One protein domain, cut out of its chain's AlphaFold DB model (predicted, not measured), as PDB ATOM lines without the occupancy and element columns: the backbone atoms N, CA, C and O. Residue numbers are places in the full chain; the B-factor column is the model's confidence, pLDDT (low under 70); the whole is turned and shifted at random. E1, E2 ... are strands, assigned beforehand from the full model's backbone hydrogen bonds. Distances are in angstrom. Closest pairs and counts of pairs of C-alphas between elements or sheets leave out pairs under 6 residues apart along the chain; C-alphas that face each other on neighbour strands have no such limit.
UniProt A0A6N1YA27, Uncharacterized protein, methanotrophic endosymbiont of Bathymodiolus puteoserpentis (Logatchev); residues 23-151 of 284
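This is residues 23 to 151 of the 284 residues of an uncharacterized protein of methanotrophic endosymbiont of Bathymodiolus puteoserpentis (Logatchev) (UniProt A0A6N1YA27). What shape do these atoms make? Two lobes of short strands lie one after the other along the longest axis: residues 23 to 76 hold the small sheet E1-E4-E3 beside the pair E2-E6, and residues 83 to 150 hold two small sheets, E7-E12-E9 and E8-E11-E10, loosely joined at a corner by the turns E9 to E10 and E11 to E12. The long loop of residues 119 to 133 belongs to the second lobe. What is it built of? The printed part has 129 residues, with twelve named strands, E1 to E12 in chain order, and no named helix; its class is all strand, though under half of the residues are in named strands. The sheets are antiparallel. How large is it? It is compact, with a radius of gyration of the C-alphas of 16.1 A and spans of 51 by 34 by 28 A.

How does the first lobe pair? E1, residues 29 to 33, and E3, residues 52 to 54, are the edge strands beside E4, residues 60 to 64; N 31 and O 62 are 2.9 A apart, N 53 and O 61 2.9 A. E2, residues 42 to 48, is antiparallel to E6, residues 71 to 76, with N 74 and O 45 2.7 A apart. E5, residues 67 to 69, pairs with no named strand and runs on into E6 at 15 degrees; residues 23 to 24 pair with its residues 67 to 68, antiparallel. How does the second pair? E12, residues 142 to 150, is staggered: residues 142 to 144 pair with E7, residues 83 to 85, and residues 144 to 150 with E9, residues 108 to 113; N 143 and O 84 are 2.8 A apart, N 111 and O 146 2.9 A. E11, residues 134 to 138, has E8, residues 96 to 100, and E10, residues 116 to 118, as neighbours; N 97 and O 137 are 2.8 A apart, N 136 and O 116 2.8 A. Do the lobes' strands meet? Each strand from E1 to E6 is apart from each strand from E7 to E12.

Where does the first strand begin? C-alpha 29 of E1 is at (28.432, -40.041, -17.107). Which strands are longer? E12 measures 21.5 A, E2 18.1 A, E6 16.8 A and E9 15.7 A from first to last C-alpha. Where does the last strand end? C-alpha 150 of E12 is at (15.893, -33.434, -62.046).

How far does it reach? The C-alphas farthest apart, those of Lys 27 and Arg 149, are 51.6 A apart. Is it continuous? The printed part has no cut, and its one long link is E10 to E11, of 15 residues. Where is confidence low? Residues 106 and 150 to 151 are under 70; the mean pLDDT of the printed part is 85.4.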
ATOM      1  N   GLN A  23      18.452 -44.684 -24.441       79.44
ATOM      2  CA  GLN A  23      18.016 -45.228 -23.166       79.44
ATOM      3  C   GLN A  23      19.231 -45.327 -22.266       79.44
ATOM      4  O   GLN A  23      20.132 -46.134 -22.482       79.44
ATOM      5  N   VAL A  24      19.255 -44.477 -21.251       83.06
ATOM      6  CA  VAL A  24      20.370 -44.403 -20.320       83.06
ATOM      7  C   VAL A  24      19.895 -44.950 -18.987       83.06
ATOM      8  O   VAL A  24      18.912 -44.475 -18.419       83.06
ATOM      9  N   SER A  25      20.624 -45.931 -18.472       81.19
ATOM     10  CA  SER A  25      20.502 -46.437 -17.107       81.19
ATOM     11  C   SER A  25      21.802 -46.191 -16.331       81.19
ATOM     12  O   SER A  25      22.864 -45.919 -16.910       81.19
ATOM     13  N   GLY A  26      21.725 -46.264 -15.000       90.19
ATOM     14  CA  GLY A  26      22.883 -46.133 -14.110       90.19
ATOM     15  C   GLY A  26      23.208 -44.692 -13.706       90.19
ATOM     16  O   GLY A  26      22.327 -43.855 -13.575       90.19
ATOM     17  N   LYS A  27      24.482 -44.397 -13.437       89.69
ATOM     18  CA  LYS A  27      24.905 -43.058 -12.997       89.69
ATOM     19  C   LYS A  27      25.097 -42.112 -14.183       89.69
ATOM     20  O   LYS A  27      25.370 -42.559 -15.303       89.69
ATOM     21  N   GLN A  28      24.978 -40.811 -13.904       93.25
ATOM     22  CA  GLN A  28      25.360 -39.765 -14.846       93.25
ATOM     23  C   GLN A  28      26.826 -39.944 -15.239       93.25
ATOM     24  O   GLN A  28      27.677 -40.190 -14.384       93.25
ATOM     25  N   ARG A  29      27.098 -39.857 -16.538       92.69
ATOM     26  CA  ARG A  29      28.432 -40.041 -17.107       92.69
ATOM     27  C   ARG A  29      28.522 -39.352 -18.454       92.69
ATOM     28  O   ARG A  29      27.508 -39.020 -19.062       92.69
ATOM     29  N   GLU A  30      29.739 -39.173 -18.920       93.25
ATOM     30  CA  GLU A  30      29.990 -38.739 -20.282       93.25
ATOM     31  C   GLU A  30      30.073 -39.954 -21.208       93.25
ATOM     32  O   GLU A  30      30.624 -40.991 -20.834       93.25
ATOM     33  N   ILE A  31      29.496 -39.836 -22.399       87.88
ATOM     34  CA  ILE A  31      29.661 -40.806 -23.482       87.88
ATOM     35  C   ILE A  31      30.051 -40.080 -24.766       87.88
ATOM     36  O   ILE A  31      29.711 -38.912 -24.967       87.88
ATOM     37  N   LYS A  32      30.726 -40.804 -25.656       86.50
ATOM     38  CA  LYS A  32      31.062 -40.343 -27.001       86.50
ATOM     39  C   LYS A  32      30.229 -41.120 -28.019       86.50
ATOM     40  O   LYS A  32      30.160 -42.341 -27.950       86.50
ATOM     41  N   LEU A  33      29.622 -40.409 -28.965       85.38
ATOM     42  CA  LEU A  33      28.905 -40.948 -30.120       85.38
ATOM     43  C   LEU A  33      29.764 -40.707 -31.373       85.38
ATOM     44  O   LEU A  33      29.627 -39.660 -32.012       85.38
ATOM     45  N   PRO A  34      30.704 -41.616 -31.697       81.25
ATOM     46  CA  PRO A  34      31.732 -41.385 -32.715       81.25
ATOM     47  C   PRO A  34      31.207 -41.271 -34.150       81.25
ATOM     48  O   PRO A  34      31.850 -40.624 -34.964       81.25
ATOM     49  N   TYR A  35      30.044 -41.850 -34.452       82.06
ATOM     50  CA  TYR A  35      29.500 -41.932 -35.816       82.06
ATOM     51  C   TYR A  35      28.210 -41.124 -35.995       82.06
ATOM     52  O   TYR A  35      27.368 -41.444 -36.830       82.06
ATOM     53  N   ALA A  36      28.029 -40.084 -35.176       81.50
ATOM     54  CA  ALA A  36      26.849 -39.229 -35.238       81.50
ATOM     55  C   ALA A  36      26.760 -38.435 -36.553       81.50
ATOM     56  O   ALA A  36      25.667 -38.271 -37.095       81.50
ATOM     57  N   LEU A  37      27.896 -37.955 -37.068       85.19
ATOM     58  CA  LEU A  37      27.994 -37.291 -38.365       85.19
ATOM     59  C   LEU A  37      28.490 -38.279 -39.424       85.19
ATOM     60  O   LEU A  37      29.525 -38.921 -39.251       85.19
ATOM     61  N   LEU A  38      27.770 -38.376 -40.540       83.88
ATOM     62  CA  LEU A  38      28.208 -39.197 -41.664       83.88
ATOM     63  C   LEU A  38      29.382 -38.562 -42.424       83.88
ATOM     64  O   LEU A  38      29.451 -37.334 -42.527       83.88
ATOM     65  N   PRO A  39      30.260 -39.378 -43.035       82.75
ATOM     66  CA  PRO A  39      31.324 -38.875 -43.900       82.75
ATOM     67  C   PRO A  39      30.790 -37.957 -45.008       82.75
ATOM     68  O   PRO A  39      29.761 -38.244 -45.618       82.75
ATOM     69  N   GLY A  40      31.482 -36.844 -45.262       86.25
ATOM     70  CA  GLY A  40      31.113 -35.866 -46.298       86.25
ATOM     71  C   GLY A  40      29.991 -34.895 -45.908       86.25
ATOM     72  O   GLY A  40      29.755 -33.915 -46.616       86.25
ATOM     73  N   PHE A  41      29.318 -35.106 -44.774       88.81
ATOM     74  CA  PHE A  41      28.309 -34.175 -44.280       88.81
ATOM     75  C   PHE A  41      28.938 -33.034 -43.474       88.81
ATOM     76  O   PHE A  41      29.890 -33.210 -42.720       88.81
ATOM     77  N   ILE A  42      28.349 -31.849 -43.609       89.25
ATOM     78  CA  ILE A  42      28.714 -30.627 -42.899       89.25
ATOM     79  C   ILE A  42      27.633 -30.357 -41.844       89.25
ATOM     80  O   ILE A  42      26.467 -30.201 -42.223       89.25
ATOM     81  N   PRO A  43      27.978 -30.281 -40.548       89.00
ATOM     82  CA  PRO A  43      27.017 -30.009 -39.488       89.00
ATOM     83  C   PRO A  43      26.491 -28.570 -39.569       89.00
ATOM     84  O   PRO A  43      27.203 -27.645 -39.954       89.00
ATOM     85  N   ILE A  44      25.232 -28.386 -39.187       88.50
ATOM     86  CA  ILE A  44      24.500 -27.113 -39.223       88.50
ATOM     87  C   ILE A  44      24.007 -26.741 -37.826       88.50
ATOM     88  O   ILE A  44      24.134 -25.592 -37.418       88.50
ATOM     89  N   ASN A  45      23.422 -27.692 -37.095       86.75
ATOM     90  CA  ASN A  45      22.812 -27.426 -35.793       86.75
ATOM     91  C   ASN A  45      22.870 -28.668 -34.902       86.75
ATOM     92  O   ASN A  45      22.730 -29.769 -35.411       86.75
ATOM     93  N   LEU A  46      23.028 -28.516 -33.590       87.06
ATOM     94  CA  LEU A  46      22.919 -29.613 -32.626       87.06
ATOM     95  C   LEU A  46      21.905 -29.218 -31.554       87.06
ATOM     96  O   LEU A  46      22.142 -28.301 -30.775       87.06
ATOM     97  N   ASN A  47      20.784 -29.928 -31.513       86.38
ATOM     98  CA  ASN A  47      19.698 -29.728 -30.571       86.38
ATOM     99  C   ASN A  47      19.628 -30.908 -29.595       86.38
ATOM    100  O   ASN A  47      19.580 -32.070 -29.995       86.38
ATOM    101  N   SER A  48      19.649 -30.625 -28.298       86.75
ATOM    102  CA  SER A  48      19.637 -31.649 -27.258       86.75
ATOM    103  C   SER A  48      19.140 -31.066 -25.940       86.75
ATOM    104  O   SER A  48      19.489 -29.948 -25.569       86.75
ATOM    105  N   ARG A  49      18.360 -31.854 -25.191       89.56
ATOM    106  CA  ARG A  49      18.011 -31.542 -23.790       89.56
ATOM    107  C   ARG A  49      19.114 -31.928 -22.801       89.56
ATOM    108  O   ARG A  49      19.042 -31.563 -21.629       89.56
ATOM    109  N   LEU A  50      20.087 -32.713 -23.254       89.81
ATOM    110  CA  LEU A  50      21.308 -33.029 -22.522       89.81
ATOM    111  C   LEU A  50      22.431 -32.080 -22.953       89.81
ATOM    112  O   LEU A  50      22.483 -31.738 -24.139       89.81
ATOM    113  N   PRO A  51      23.365 -31.718 -22.057       96.12
ATOM    114  CA  PRO A  51      24.606 -31.072 -22.461       96.12
ATOM    115  C   PRO A  51      25.319 -31.944 -23.501       96.12
ATOM    116  O   PRO A  51      25.697 -33.084 -23.214       96.12
ATOM    117  N   ALA A  52      25.441 -31.422 -24.718       92.00
ATOM    118  CA  ALA A  52      26.016 -32.123 -25.854       92.00
ATOM    119  C   ALA A  52      26.891 -31.167 -26.664       92.00
ATOM    120  O   ALA A  52      26.557 -29.993 -26.827       92.00
ATOM    121  N   LYS A  53      28.005 -31.679 -27.178       93.62
ATOM    122  CA  LYS A  53      28.965 -30.922 -27.978       93.62
ATOM    123  C   LYS A  53      29.394 -31.747 -29.182       93.62
ATOM    124  O   LYS A  53      29.698 -32.927 -29.043       93.62
ATOM    125  N   LEU A  54      29.432 -31.111 -30.351       91.25
ATOM    126  CA  LEU A  54      30.025 -31.685 -31.553       91.25
ATOM    127  C   LEU A  54      31.538 -31.433 -31.544       91.25
ATOM    128  O   LEU A  54      31.983 -30.297 -31.368       91.25
ATOM    129  N   GLU A  55      32.319 -32.488 -31.725       93.12
ATOM    130  CA  GLU A  55      33.773 -32.428 -31.824       93.12
ATOM    131  C   GLU A  55      34.232 -32.260 -33.278       93.12
ATOM    132  O   GLU A  55      33.487 -32.490 -34.233       93.12
ATOM    133  N   LYS A  56      35.494 -31.852 -33.458       89.25
ATOM    134  CA  LYS A  56      36.081 -31.603 -34.790       89.25
ATOM    135  C   LYS A  56      36.115 -32.848 -35.682       89.25
ATOM    136  O   LYS A  56      36.156 -32.712 -36.899       89.25
ATOM    137  N   ASP A  57      36.116 -34.034 -35.080       87.19
ATOM    138  CA  ASP A  57      36.090 -35.329 -35.765       87.19
ATOM    139  C   ASP A  57      34.670 -35.760 -36.190       87.19
ATOM    140  O   ASP A  57      34.506 -36.837 -36.753       87.19
ATOM    141  N   GLY A  58      33.640 -34.940 -35.931       85.06
ATOM    142  CA  GLY A  58      32.239 -35.246 -36.240       85.06
ATOM    143  C   GLY A  58      31.525 -36.082 -35.174       85.06
ATOM    144  O   GLY A  58      30.326 -36.342 -35.297       85.06
ATOM    145  N   SER A  59      32.223 -36.475 -34.108       88.62
ATOM    146  CA  SER A  59      31.613 -37.175 -32.982       88.62
ATOM    147  C   SER A  59      30.843 -36.228 -32.065       88.62
ATOM    148  O   SER A  59      31.131 -35.032 -31.996       88.62
ATOM    149  N   ILE A  60      29.872 -36.760 -31.322       89.25
ATOM    150  CA  ILE A  60      29.160 -35.992 -30.294       89.25
ATOM    151  C   ILE A  60      29.544 -36.496 -28.908       89.25
ATOM    152  O   ILE A  60      29.355 -37.668 -28.586       89.25
ATOM    153  N   LEU A  61      30.045 -35.592 -28.074       92.06
ATOM    154  CA  LEU A  61      30.239 -35.798 -26.646       92.06
ATOM    155  C   LEU A  61      28.943 -35.422 -25.918       92.06
ATOM    156  O   LEU A  61      28.415 -34.330 -26.134       92.06
ATOM    157  N   VAL A  62      28.416 -36.306 -25.072       91.12
ATOM    158  CA  VAL A  62      27.143 -36.086 -24.367       91.12
ATOM    159  C   VAL A  62      27.286 -36.437 -22.898       91.12
ATOM    160  O   VAL A  62      27.718 -37.536 -22.552       91.12
ATOM    161  N   GLN A  63      26.824 -35.546 -22.024       94.62
ATOM    162  CA  GLN A  63      26.631 -35.869 -20.613       94.62
ATOM    163  C   GLN A  63      25.258 -36.501 -20.412       94.62
ATOM    164  O   GLN A  63      24.226 -35.828 -20.374       94.62
ATOM    165  N   VAL A  64      25.245 -37.824 -20.296       90.12
ATOM    166  CA  VAL A  64      24.022 -38.607 -20.160       90.12
ATOM    167  C   VAL A  64      23.633 -38.796 -18.704       90.12
ATOM    168  O   VAL A  64      24.478 -38.981 -17.833       90.12
ATOM    169  N   ARG A  65      22.326 -38.815 -18.447       92.62
ATOM    170  CA  ARG A  65      21.712 -39.155 -17.156       92.62
ATOM    171  C   ARG A  65      20.564 -40.142 -17.376       92.62
ATOM    172  O   ARG A  65      20.084 -40.215 -18.506       92.62
ATOM    173  N   PRO A  66      20.098 -40.875 -16.352       90.75
ATOM    174  CA  PRO A  66      19.005 -41.829 -16.510       90.75
ATOM    175  C   PRO A  66      17.781 -41.249 -17.208       90.75
ATOM    176  O   PRO A  66      17.362 -40.132 -16.904       90.75
ATOM    177  N   GLY A  67      17.217 -42.009 -18.142       86.44
ATOM    178  CA  GLY A  67      16.020 -41.619 -18.879       86.44
ATOM    179  C   GLY A  67      16.080 -41.971 -20.360       86.44
ATOM    180  O   GLY A  67      16.991 -42.657 -20.824       86.44
ATOM    181  N   ARG A  68      15.073 -41.489 -21.089       81.50
ATOM    182  CA  ARG A  68      14.995 -41.562 -22.549       81.50
ATOM    183  C   ARG A  68      15.275 -40.181 -23.112       81.50
ATOM    184  O   ARG A  68      14.556 -39.234 -22.794       81.50
ATOM    185  N   TRP A  69      16.306 -40.080 -23.937       82.06
ATOM    186  CA  TRP A  69      16.750 -38.808 -24.494       82.06
ATOM    187  C   TRP A  69      16.751 -38.850 -26.011       82.06
ATOM    188  O   TRP A  69      17.043 -39.873 -26.624       82.06
ATOM    189  N   GLN A  70      16.441 -37.703 -26.602       81.38
ATOM    190  CA  GLN A  70      16.552 -37.475 -28.031       81.38
ATOM    191  C   GLN A  70      17.590 -36.381 -28.259       81.38
ATOM    192  O   GLN A  70      17.601 -35.365 -27.558       81.38
ATOM    193  N   ILE A  71      18.467 -36.632 -29.221       83.44
ATOM    194  CA  ILE A  71      19.515 -35.722 -29.662       83.44
ATOM    195  C   ILE A  71      19.331 -35.563 -31.163       83.44
ATOM    196  O   ILE A  71      19.110 -36.548 -31.867       83.44
ATOM    197  N   GLU A  72      19.407 -34.327 -31.635       85.25
ATOM    198  CA  GLU A  72      19.195 -33.969 -33.025       85.25
ATOM    199  C   GLU A  72      20.381 -33.169 -33.556       85.25
ATOM    200  O   GLU A  72      20.499 -31.968 -33.348       85.25
ATOM    201  N   LEU A  73      21.294 -33.839 -34.254       84.00
ATOM    202  CA  LEU A  73      22.362 -33.184 -35.015       84.00
ATOM    203  C   LEU A  73      21.842 -32.936 -36.409       84.00
ATOM    204  O   LEU A  73      21.445 -33.917 -36.960       84.00
ATOM    205  N   THR A  74      21.897 -31.747 -36.997       85.06
ATOM    206  CA  THR A  74      21.509 -31.373 -38.373       85.06
ATOM    207  C   THR A  74      22.725 -31.206 -39.255       85.06
ATOM    208  O   THR A  74      23.702 -30.619 -38.804       85.06
ATOM    209  N   ALA A  75      22.668 -31.676 -40.501       86.25
ATOM    210  CA  ALA A  75      23.793 -31.627 -41.420       86.25
ATOM    211  C   ALA A  75      23.334 -31.602 -42.884       86.25
ATOM    212  O   ALA A  75      22.232 -32.041 -43.214       86.25
ATOM    213  N   ARG A  76      24.211 -31.110 -43.763       86.25
ATOM    214  CA  ARG A  76      24.025 -31.104 -45.221       86.25
ATOM    215  C   ARG A  76      25.199 -31.757 -45.924       86.25
ATOM    216  O   ARG A  76      26.334 -31.611 -45.484       86.25
ATOM    217  N   HIS A  77      24.938 -32.382 -47.060       86.38
ATOM    218  CA  HIS A  77      25.991 -32.790 -47.978       86.38
ATOM    219  C   HIS A  77      26.193 -31.690 -49.034       86.38
ATOM    220  O   HIS A  77      25.202 -31.160 -49.541       86.38
ATOM    221  N   PRO A  78      27.436 -31.285 -49.345       83.50
ATOM    222  CA  PRO A  78      27.690 -30.188 -50.281       83.50
ATOM    223  C   PRO A  78      27.390 -30.559 -51.743       83.50
ATOM    224  O   PRO A  78      27.115 -29.678 -52.560       83.50
ATOM    225  N   GLU A  79      27.417 -31.851 -52.063       84.12
ATOM    226  CA  GLU A  79      27.245 -32.386 -53.414       84.12
ATOM    227  C   GLU A  79      26.002 -33.271 -53.540       84.12
ATOM    228  O   GLU A  79      25.371 -33.647 -52.547       84.12
ATOM    229  N   GLN A  80      25.655 -33.629 -54.777       80.94
ATOM    230  CA  GLN A  80      24.563 -34.551 -55.048       80.94
ATOM    231  C   GLN A  80      24.918 -35.961 -54.555       80.94
ATOM    232  O   GLN A  80      25.828 -36.594 -55.075       80.94
ATOM    233  N   LEU A  81      24.142 -36.464 -53.597       84.38
ATOM    234  CA  LEU A  81      24.243 -37.843 -53.126       84.38
ATOM    235  C   LEU A  81      23.466 -38.794 -54.040       84.38
ATOM    236  O   LEU A  81      22.278 -38.555 -54.313       84.38
ATOM    237  N   SER A  82      24.156 -39.853 -54.462       87.88
ATOM    238  CA  SER A  82      23.597 -41.033 -55.137       87.88
ATOM    239  C   SER A  82      23.458 -42.221 -54.188       87.88
ATOM    240  O   SER A  82      22.572 -43.040 -54.382       87.88
ATOM    241  N   ASP A  83      24.276 -42.281 -53.136       89.62
ATOM    242  CA  ASP A  83      24.396 -43.449 -52.267       89.62
ATOM    243  C   ASP A  83      24.715 -43.021 -50.840       89.62
ATOM    244  O   ASP A  83      25.517 -42.108 -50.620       89.62
ATOM    245  N   ILE A  84      24.086 -43.677 -49.866       90.75
ATOM    246  CA  ILE A  84      24.382 -43.501 -48.445       90.75
ATOM    247  C   ILE A  84      24.333 -44.866 -47.779       90.75
ATOM    248  O   ILE A  84      23.288 -45.509 -47.740       90.75
ATOM    249  N   SER A  85      25.451 -45.277 -47.192       90.19
ATOM    250  CA  SER A  85      25.583 -46.585 -46.556       90.19
ATOM    251  C   SER A  85      25.568 -46.515 -45.032       90.19
ATOM    252  O   SER A  85      25.899 -45.489 -44.420       90.19
ATOM    253  N   LEU A  86      25.166 -47.621 -44.407       86.25
ATOM    254  CA  LEU A  86      25.370 -47.865 -42.982       86.25
ATOM    255  C   LEU A  86      26.536 -48.840 -42.812       86.25
ATOM    256  O   LEU A  86      26.337 -50.044 -42.823       86.25
ATOM    257  N   ASN A  87      27.754 -48.317 -42.669       87.19
ATOM    258  CA  ASN A  87      28.972 -49.126 -42.539       87.19
ATOM    259  C   ASN A  87      29.758 -48.727 -41.290       87.19
ATOM    260  O   ASN A  87      30.881 -48.229 -41.356       87.19
ATOM    261  N   ILE A  88      29.125 -48.903 -40.135       81.81
ATOM    262  CA  ILE A  88      29.714 -48.618 -38.835       81.81
ATOM    263  C   ILE A  88      30.157 -49.951 -38.233       81.81
ATOM    264  O   ILE A  88      29.386 -50.659 -37.588       81.81
ATOM    265  N   ASN A  89      31.430 -50.288 -38.443       79.25
ATOM    266  CA  ASN A  89      32.074 -51.481 -37.885       79.25
ATOM    267  C   ASN A  89      32.377 -51.300 -36.386       79.25
ATOM    268  O   ASN A  89      33.533 -51.340 -35.968       79.25
ATOM    269  N   ASN A  90      31.347 -51.047 -35.576       78.38
ATOM    270  CA  ASN A  90      31.467 -50.886 -34.132       78.38
ATOM    271  C   ASN A  90      30.344 -51.659 -33.411       78.38
ATOM    272  O   ASN A  90      29.176 -51.345 -33.642       78.38
ATOM    273  N   PRO A  91      30.671 -52.627 -32.529       75.69
ATOM    274  CA  PRO A  91      29.682 -53.405 -31.775       75.69
ATOM    275  C   PRO A  91      28.757 -52.576 -30.873       75.69
ATOM    276  O   PRO A  91      27.648 -53.015 -30.579       75.69
ATOM    277  N   ASP A  92      29.200 -51.393 -30.440       73.81
ATOM    278  CA  ASP A  92      28.412 -50.479 -29.606       73.81
ATOM    279  C   ASP A  92      27.400 -49.663 -30.429       73.81
ATOM    280  O   ASP A  92      26.537 -48.982 -29.867       73.81
ATOM    281  N   TRP A  93      27.496 -49.706 -31.762       79.44
ATOM    282  CA  TRP A  93      26.514 -49.110 -32.662       79.44
ATOM    283  C   TRP A  93      25.419 -50.129 -32.995       79.44
ATOM    284  O   TRP A  93      25.701 -51.321 -33.128       79.44
ATOM    285  N   PRO A  94      24.152 -49.712 -33.154       79.25
ATOM    286  CA  PRO A  94      23.093 -50.640 -33.527       79.25
ATOM    287  C   PRO A  94      23.375 -51.364 -34.848       79.25
ATOM    288  O   PRO A  94      23.878 -50.795 -35.822       79.25
ATOM    289  N   ALA A  95      22.936 -52.622 -34.899       82.50
ATOM    290  CA  ALA A  95      22.990 -53.451 -36.102       82.50
ATOM    291  C   ALA A  95      22.076 -52.941 -37.236       82.50
ATOM    292  O   ALA A  95      22.248 -53.331 -38.391       82.50
ATOM    293  N   SER A  96      21.102 -52.083 -36.915       83.88
ATOM    294  CA  SER A  96      20.180 -51.483 -37.877       83.88
ATOM    295  C   SER A  96      19.650 -50.127 -37.422       83.88
ATOM    296  O   SER A  96      19.505 -49.868 -36.229       83.88
ATOM    297  N   GLU A  97      19.262 -49.310 -38.390       86.38
ATOM    298  CA  GLU A  97      18.643 -48.004 -38.225       86.38
ATOM    299  C   GLU A  97      17.358 -47.925 -39.060       86.38
ATOM    300  O   GLU A  97      17.221 -48.602 -40.078       86.38
ATOM    301  N   ILE A  98      16.420 -47.072 -38.654       85.00
ATOM    302  CA  ILE A  98      15.265 -46.709 -39.484       85.00
ATOM    303  C   ILE A  98      15.533 -45.350 -40.101       85.00
ATOM    304  O   ILE A  98      15.768 -44.419 -39.337       85.00
ATOM    305  N   TRP A  99      15.480 -45.241 -41.432       89.81
ATOM    306  CA  TRP A  99      15.722 -44.023 -42.211       89.81
ATOM    307  C   TRP A  99      14.421 -43.538 -42.849       89.81
ATOM    308  O   TRP A  99      13.780 -44.296 -43.568       89.81
ATOM    309  N   SER A 100      14.039 -42.279 -42.625       89.00
ATOM    310  CA  SER A 100      12.841 -41.677 -43.235       89.00
ATOM    311  C   SER A 100      13.217 -40.675 -44.316       89.00
ATOM    312  O   SER A 100      14.079 -39.841 -44.071       89.00
ATOM    313  N   PHE A 101      12.552 -40.699 -45.472       87.75
ATOM    314  CA  PHE A 101      12.876 -39.825 -46.603       87.75
ATOM    315  C   PHE A 101      11.794 -38.774 -46.869       87.75
ATOM    316  O   PHE A 101      10.653 -39.103 -47.173       87.75
ATOM    317  N   ASP A 102      12.173 -37.497 -46.813       87.62
ATOM    318  CA  ASP A 102      11.322 -36.359 -47.179       87.62
ATOM    319  C   ASP A 102      11.685 -35.853 -48.585       87.62
ATOM    320  O   ASP A 102      12.694 -35.167 -48.779       87.62
ATOM    321  N   ALA A 103      10.879 -36.222 -49.580       80.88
ATOM    322  CA  ALA A 103      11.141 -35.906 -50.978       80.88
ATOM    323  C   ALA A 103      10.827 -34.436 -51.308       80.88
ATOM    324  O   ALA A 103       9.679 -34.002 -51.279       80.88
ATOM    325  N   GLN A 104      11.835 -33.679 -51.747       81.19
ATOM    326  CA  GLN A 104      11.643 -32.340 -52.318       81.19
ATOM    327  C   GLN A 104      11.488 -32.438 -53.840       81.19
ATOM    328  O   GLN A 104      12.409 -32.126 -54.600       81.19
ATOM    329  N   THR A 105      10.320 -32.902 -54.287       70.81
ATOM    330  CA  THR A 105      10.041 -33.236 -55.698       70.81
ATOM    331  C   THR A 105      10.205 -32.056 -56.662       70.81
ATOM    332  O   THR A 105      10.581 -32.262 -57.814       70.81
ATOM    333  N   TYR A 106      10.037 -30.817 -56.186       64.38
ATOM    334  CA  TYR A 106      10.322 -29.601 -56.961       64.38
ATOM    335  C   TYR A 106      11.817 -29.409 -57.281       64.38
ATOM    336  O   TYR A 106      12.154 -28.655 -58.189       64.38
ATOM    337  N   GLN A 107      12.725 -30.065 -56.548       71.94
ATOM    338  CA  GLN A 107      14.170 -30.040 -56.818       71.94
ATOM    339  C   GLN A 107      14.597 -31.219 -57.692       71.94
ATOM    340  O   GLN A 107      15.411 -31.059 -58.601       71.94
ATOM    341  N   ARG A 108      14.082 -32.416 -57.390       76.31
ATOM    342  CA  ARG A 108      14.289 -33.650 -58.154       76.31
ATOM    343  C   ARG A 108      13.296 -34.722 -57.716       76.31
ATOM    344  O   ARG A 108      12.994 -34.842 -56.532       76.31
ATOM    345  N   LEU A 109      12.858 -35.539 -58.664       81.62
ATOM    346  CA  LEU A 109      12.205 -36.812 -58.410       81.62
ATOM    347  C   LEU A 109      13.275 -37.899 -58.299       81.62
ATOM    348  O   LEU A 109      14.116 -38.060 -59.189       81.62
ATOM    349  N   VAL A 110      13.238 -38.625 -57.190       86.12
ATOM    350  CA  VAL A 110      14.188 -39.683 -56.861       86.12
ATOM    351  C   VAL A 110      13.410 -40.925 -56.490       86.12
ATOM    352  O   VAL A 110      12.448 -40.840 -55.729       86.12
ATOM    353  N   GLU A 111      13.862 -42.058 -56.998       89.62
ATOM    354  CA  GLU A 111      13.436 -43.373 -56.553       89.62
ATOM    355  C   GLU A 111      14.490 -43.947 -55.601       89.62
ATOM    356  O   GLU A 111      15.695 -43.831 -55.845       89.62
ATOM    357  N   ILE A 112      14.031 -44.522 -54.489       91.94
ATOM    358  CA  ILE A 112      14.894 -45.155 -53.490       91.94
ATOM    359  C   ILE A 112      14.934 -46.652 -53.756       91.94
ATOM    360  O   ILE A 112      13.891 -47.285 -53.894       91.94
ATOM    361  N   SER A 113      16.135 -47.223 -53.762       93.44
ATOM    362  CA  SER A 113      16.345 -48.664 -53.907       93.44
ATOM    363  C   SER A 113      17.446 -49.178 -52.972       93.44
ATOM    364  O   SER A 113      18.058 -48.407 -52.233       93.44
ATOM    365  N   GLN A 114      17.666 -50.500 -52.987       95.00
ATOM    366  CA  GLN A 114      18.685 -51.221 -52.198       95.00
ATOM    367  C   GLN A 114      18.472 -51.246 -50.668       95.00
ATOM    368  O   GLN A 114      19.315 -51.757 -49.937       95.00
ATOM    369  N   VAL A 115      17.311 -50.794 -50.186       93.94
ATOM    370  CA  VAL A 115      16.902 -50.848 -48.770       93.94
ATOM    371  C   VAL A 115      15.474 -51.370 -48.621       93.94
ATOM    372  O   VAL A 115      14.680 -51.314 -49.560       93.94
ATOM    373  N   ILE A 116      15.134 -51.876 -47.431       92.12
ATOM    374  CA  ILE A 116      13.836 -52.508 -47.165       92.12
ATOM    375  C   ILE A 116      12.835 -51.448 -46.676       92.12
ATOM    376  O   ILE A 116      13.057 -50.884 -45.603       92.12
ATOM    377  N   PRO A 117      11.731 -51.174 -47.396       93.50
ATOM    378  CA  PRO A 117      10.688 -50.275 -46.907       93.50
ATOM    379  C   PRO A 117       9.942 -50.896 -45.718       93.50
ATOM    380  O   PRO A 117       9.711 -52.105 -45.678       93.50
ATOM    381  N   ILE A 118       9.546 -50.064 -44.757       90.75
ATOM    382  CA  ILE A 118       8.763 -50.460 -43.579       90.75
ATOM    383  C   ILE A 118       7.604 -49.487 -43.345       90.75
ATOM    384  O   ILE A 118       7.634 -48.354 -43.819       90.75
ATOM    385  N   ASP A 119       6.600 -49.911 -42.577       89.88
ATOM    386  CA  ASP A 119       5.497 -49.042 -42.155       89.88
ATOM    387  C   ASP A 119       5.957 -48.084 -41.026       89.88
ATOM    388  O   ASP A 119       6.323 -48.543 -39.932       89.88
ATOM    389  N   PRO A 120       5.940 -46.752 -41.242       84.19
ATOM    390  CA  PRO A 120       6.303 -45.773 -40.219       84.19
ATOM    391  C   PRO A 120       5.388 -45.805 -38.984       84.19
ATOM    392  O   PRO A 120       5.830 -45.474 -37.888       84.19
ATOM    393  N   SER A 121       4.119 -46.201 -39.141       84.19
ATOM    394  CA  SER A 121       3.133 -46.243 -38.050       84.19
ATOM    395  C   SER A 121       3.353 -47.413 -37.085       84.19
ATOM    396  O   SER A 121       2.960 -47.342 -35.922       84.19
ATOM    397  N   GLN A 122       4.025 -48.467 -37.554       83.44
ATOM    398  CA  GLN A 122       4.367 -49.671 -36.789       83.44
ATOM    399  C   GLN A 122       5.829 -49.673 -36.322       83.44
ATOM    400  O   GLN A 122       6.356 -50.698 -35.888       83.44
ATOM    401  N   SER A 123       6.516 -48.535 -36.429       77.44
ATOM    402  CA  SER A 123       7.923 -48.397 -36.067       77.44
ATOM    403  C   SER A 123       8.152 -47.194 -35.150       77.44
ATOM    404  O   SER A 123       7.286 -46.341 -34.968       77.44
ATOM    405  N   ASN A 124       9.323 -47.132 -34.513       71.31
ATOM    406  CA  ASN A 124       9.651 -46.104 -33.514       71.31
ATOM    407  C   ASN A 124      10.017 -44.741 -34.138       71.31
ATOM    408  O   ASN A 124      10.894 -44.044 -33.633       71.31
ATOM    409  N   VAL A 125       9.362 -44.362 -35.234       72.62
ATOM    410  CA  VAL A 125       9.595 -43.103 -35.946       72.62
ATOM    411  C   VAL A 125       8.868 -41.953 -35.216       72.62
ATOM    412  O   VAL A 125       7.708 -42.116 -34.826       72.62
ATOM    413  N   PRO A 126       9.495 -40.773 -35.023       72.31
ATOM    414  CA  PRO A 126       8.837 -39.606 -34.434       72.31
ATOM    415  C   PRO A 126       7.550 -39.216 -35.168       72.31
ATOM    416  O   PRO A 126       7.485 -39.297 -36.392       72.31
ATOM    417  N   GLY A 127       6.550 -38.712 -34.436       75.12
ATOM    418  CA  GLY A 127       5.209 -38.442 -34.985       75.12
ATOM    419  C   GLY A 127       5.201 -37.602 -36.269       75.12
ATOM    420  O   GLY A 127       4.496 -37.926 -37.217       75.12
ATOM    421  N   GLN A 128       6.060 -36.583 -36.353       74.94
ATOM    422  CA  GLN A 128       6.192 -35.732 -37.544       74.94
ATOM    423  C   GLN A 128       6.702 -36.459 -38.805       74.94
ATOM    424  O   GLN A 128       6.551 -35.932 -39.903       74.94
ATOM    425  N   TRP A 129       7.310 -37.643 -38.679       79.50
ATOM    426  CA  TRP A 129       7.816 -38.438 -39.807       79.50
ATOM    427  C   TRP A 129       7.013 -39.708 -40.063       79.50
ATOM    428  O   TRP A 129       7.319 -40.419 -41.014       79.50
ATOM    429  N   GLN A 130       5.962 -39.983 -39.287       83.56
ATOM    430  CA  GLN A 130       5.066 -41.109 -39.575       83.56
ATOM    431  C   GLN A 130       4.372 -40.974 -40.942       83.56
ATOM    432  O   GLN A 130       3.890 -41.956 -41.493       83.56
ATOM    433  N   GLN A 131       4.342 -39.761 -41.501       84.25
ATOM    434  CA  GLN A 131       3.823 -39.475 -42.841       84.25
ATOM    435  C   GLN A 131       4.871 -39.639 -43.955       84.25
ATOM    436  O   GLN A 131       4.536 -39.503 -45.130       84.25
ATOM    437  N   LEU A 132       6.137 -39.887 -43.609       86.12
ATOM    438  CA  LEU A 132       7.231 -40.031 -44.566       86.12
ATOM    439  C   LEU A 132       7.507 -41.512 -44.850       86.12
ATOM    440  O   LEU A 132       7.445 -42.319 -43.924       86.12
ATOM    441  N   PRO A 133       7.903 -41.881 -46.084       89.56
ATOM    442  CA  PRO A 133       8.472 -43.195 -46.363       89.56
ATOM    443  C   PRO A 133       9.605 -43.530 -45.389       89.56
ATOM    444  O   PRO A 133      10.498 -42.703 -45.181       89.56
ATOM    445  N   ALA A 134       9.580 -44.731 -44.813       88.31
ATOM    446  CA  ALA A 134      10.594 -45.220 -43.886       88.31
ATOM    447  C   ALA A 134      11.211 -46.530 -44.387       88.31
ATOM    448  O   ALA A 134      10.547 -47.353 -45.016       88.31
ATOM    449  N   PHE A 135      12.491 -46.721 -44.085       90.19
ATOM    450  CA  PHE A 135      13.289 -47.845 -44.553       90.19
ATOM    451  C   PHE A 135      14.113 -48.411 -43.400       90.19
ATOM    452  O   PHE A 135      14.725 -47.655 -42.648       90.19
ATOM    453  N   LEU A 136      14.146 -49.734 -43.265       89.12
ATOM    454  CA  LEU A 136      15.071 -50.420 -42.372       89.12
ATOM    455  C   LEU A 136      16.410 -50.592 -43.093       89.12
ATOM    456  O   LEU A 136      16.464 -51.218 -44.151       89.12
ATOM    457  N   VAL A 137      17.476 -50.060 -42.499       89.12
ATOM    458  CA  VAL A 137      18.839 -50.101 -43.038       89.12
ATOM    459  C   VAL A 137      19.741 -50.811 -42.040       89.12
ATOM    460  O   VAL A 137      19.868 -50.379 -40.895       89.12
ATOM    461  N   LYS A 138      20.338 -51.929 -42.439       91.31
ATOM    462  CA  LYS A 138      21.246 -52.744 -41.622       91.31
ATOM    463  C   LYS A 138      22.702 -52.397 -41.915       91.31
ATOM    464  O   LYS A 138      23.007 -51.771 -42.925       91.31
ATOM    465  N   GLN A 139      23.610 -52.803 -41.031       87.31
ATOM    466  CA  GLN A 139      25.046 -52.706 -41.314       87.31
ATOM    467  C   GLN A 139      25.378 -53.433 -42.629       87.31
ATOM    468  O   GLN A 139      24.994 -54.590 -42.799       87.31
ATOM    469  N   GLY A 140      26.080 -52.763 -43.542       91.00
ATOM    470  CA  GLY A 140      26.365 -53.245 -44.897       91.00
ATOM    471  C   GLY A 140      25.379 -52.766 -45.967       91.00
ATOM    472  O   GLY A 140      25.724 -52.799 -47.149       91.00
ATOM    473  N   ASP A 141      24.188 -52.291 -45.587       92.12
ATOM    474  CA  ASP A 141      23.192 -51.818 -46.547       92.12
ATOM    475  C   ASP A 141      23.576 -50.445 -47.119       92.12
ATOM    476  O   ASP A 141      24.218 -49.603 -46.474       92.12
ATOM    477  N   ASN A 142      23.116 -50.202 -48.345       92.81
ATOM    478  CA  ASN A 142      23.272 -48.942 -49.054       92.81
ATOM    479  C   ASN A 142      21.905 -48.440 -49.521       92.81
ATOM    480  O   ASN A 142      21.194 -49.154 -50.215       92.81
ATOM    481  N   MET A 143      21.538 -47.213 -49.157       92.25
ATOM    482  CA  MET A 143      20.363 -46.545 -49.713       92.25
ATOM    483  C   MET A 143      20.768 -45.827 -50.995       92.25
ATOM    484  O   MET A 143      21.468 -44.812 -50.945       92.25
ATOM    485  N   HIS A 144      20.305 -46.350 -52.126       93.56
ATOM    486  CA  HIS A 144      20.587 -45.786 -53.438       93.56
ATOM    487  C   HIS A 144      19.473 -44.838 -53.891       93.56
ATOM    488  O   HIS A 144      18.284 -45.130 -53.743       93.56
ATOM    489  N   PHE A 145      19.869 -43.711 -54.477       90.56
ATOM    490  CA  PHE A 145      19.003 -42.647 -54.979       90.56
ATOM    491  C   PHE A 145      19.103 -42.568 -56.501       90.56
ATOM    492  O   PHE A 145      19.950 -41.857 -57.051       90.56
ATOM    493  N   SER A 146      18.187 -43.234 -57.199       89.69
ATOM    494  CA  SER A 146      18.085 -43.120 -58.652       89.69
ATOM    495  C   SER A 146      17.333 -41.842 -59.009       89.69
ATOM    496  O   SER A 146      16.141 -41.693 -58.735       89.69
ATOM    497  N   VAL A 147      18.030 -40.870 -59.600       83.38
ATOM    498  CA  VAL A 147      17.390 -39.634 -60.064       83.38
ATOM    499  C   VAL A 147      16.605 -39.926 -61.335       83.38
ATOM    500  O   VAL A 147      17.177 -40.000 -62.418       83.38
ATOM    501  N   ILE A 148      15.288 -40.051 -61.190       80.81
ATOM    502  CA  ILE A 148      14.358 -40.277 -62.301       80.81
ATOM    503  C   ILE A 148      14.172 -38.993 -63.110       80.81
ATOM    504  O   ILE A 148      14.130 -39.007 -64.337       80.81
ATOM    505  N   ARG A 149      14.082 -37.853 -62.418       70.00
ATOM    506  CA  ARG A 149      13.892 -36.532 -63.027       70.00
ATOM    507  C   ARG A 149      14.612 -35.504 -62.161       70.00
ATOM    508  O   ARG A 149      14.337 -35.406 -60.971       70.00
ATOM    509  N   ARG A 150      15.527 -34.704 -62.710       69.81
ATOM    510  CA  ARG A 150      15.893 -33.434 -62.046       69.81
ATOM    511  C   ARG A 150      14.684 -32.498 -62.176       69.81
ATOM    512  O   ARG A 150      13.977 -32.627 -63.167       69.81
ATOM    513  N   GLY A 151      14.379 -31.673 -61.173       55.78
ATOM    514  CA  GLY A 151      13.170 -30.834 -61.138       55.78
ATOM    515  C   GLY A 151      12.858 -30.161 -62.484       55.78
ATOM    516  O   GLY A 151      13.776 -29.846 -63.233       55.78
TER     517      GLY A 151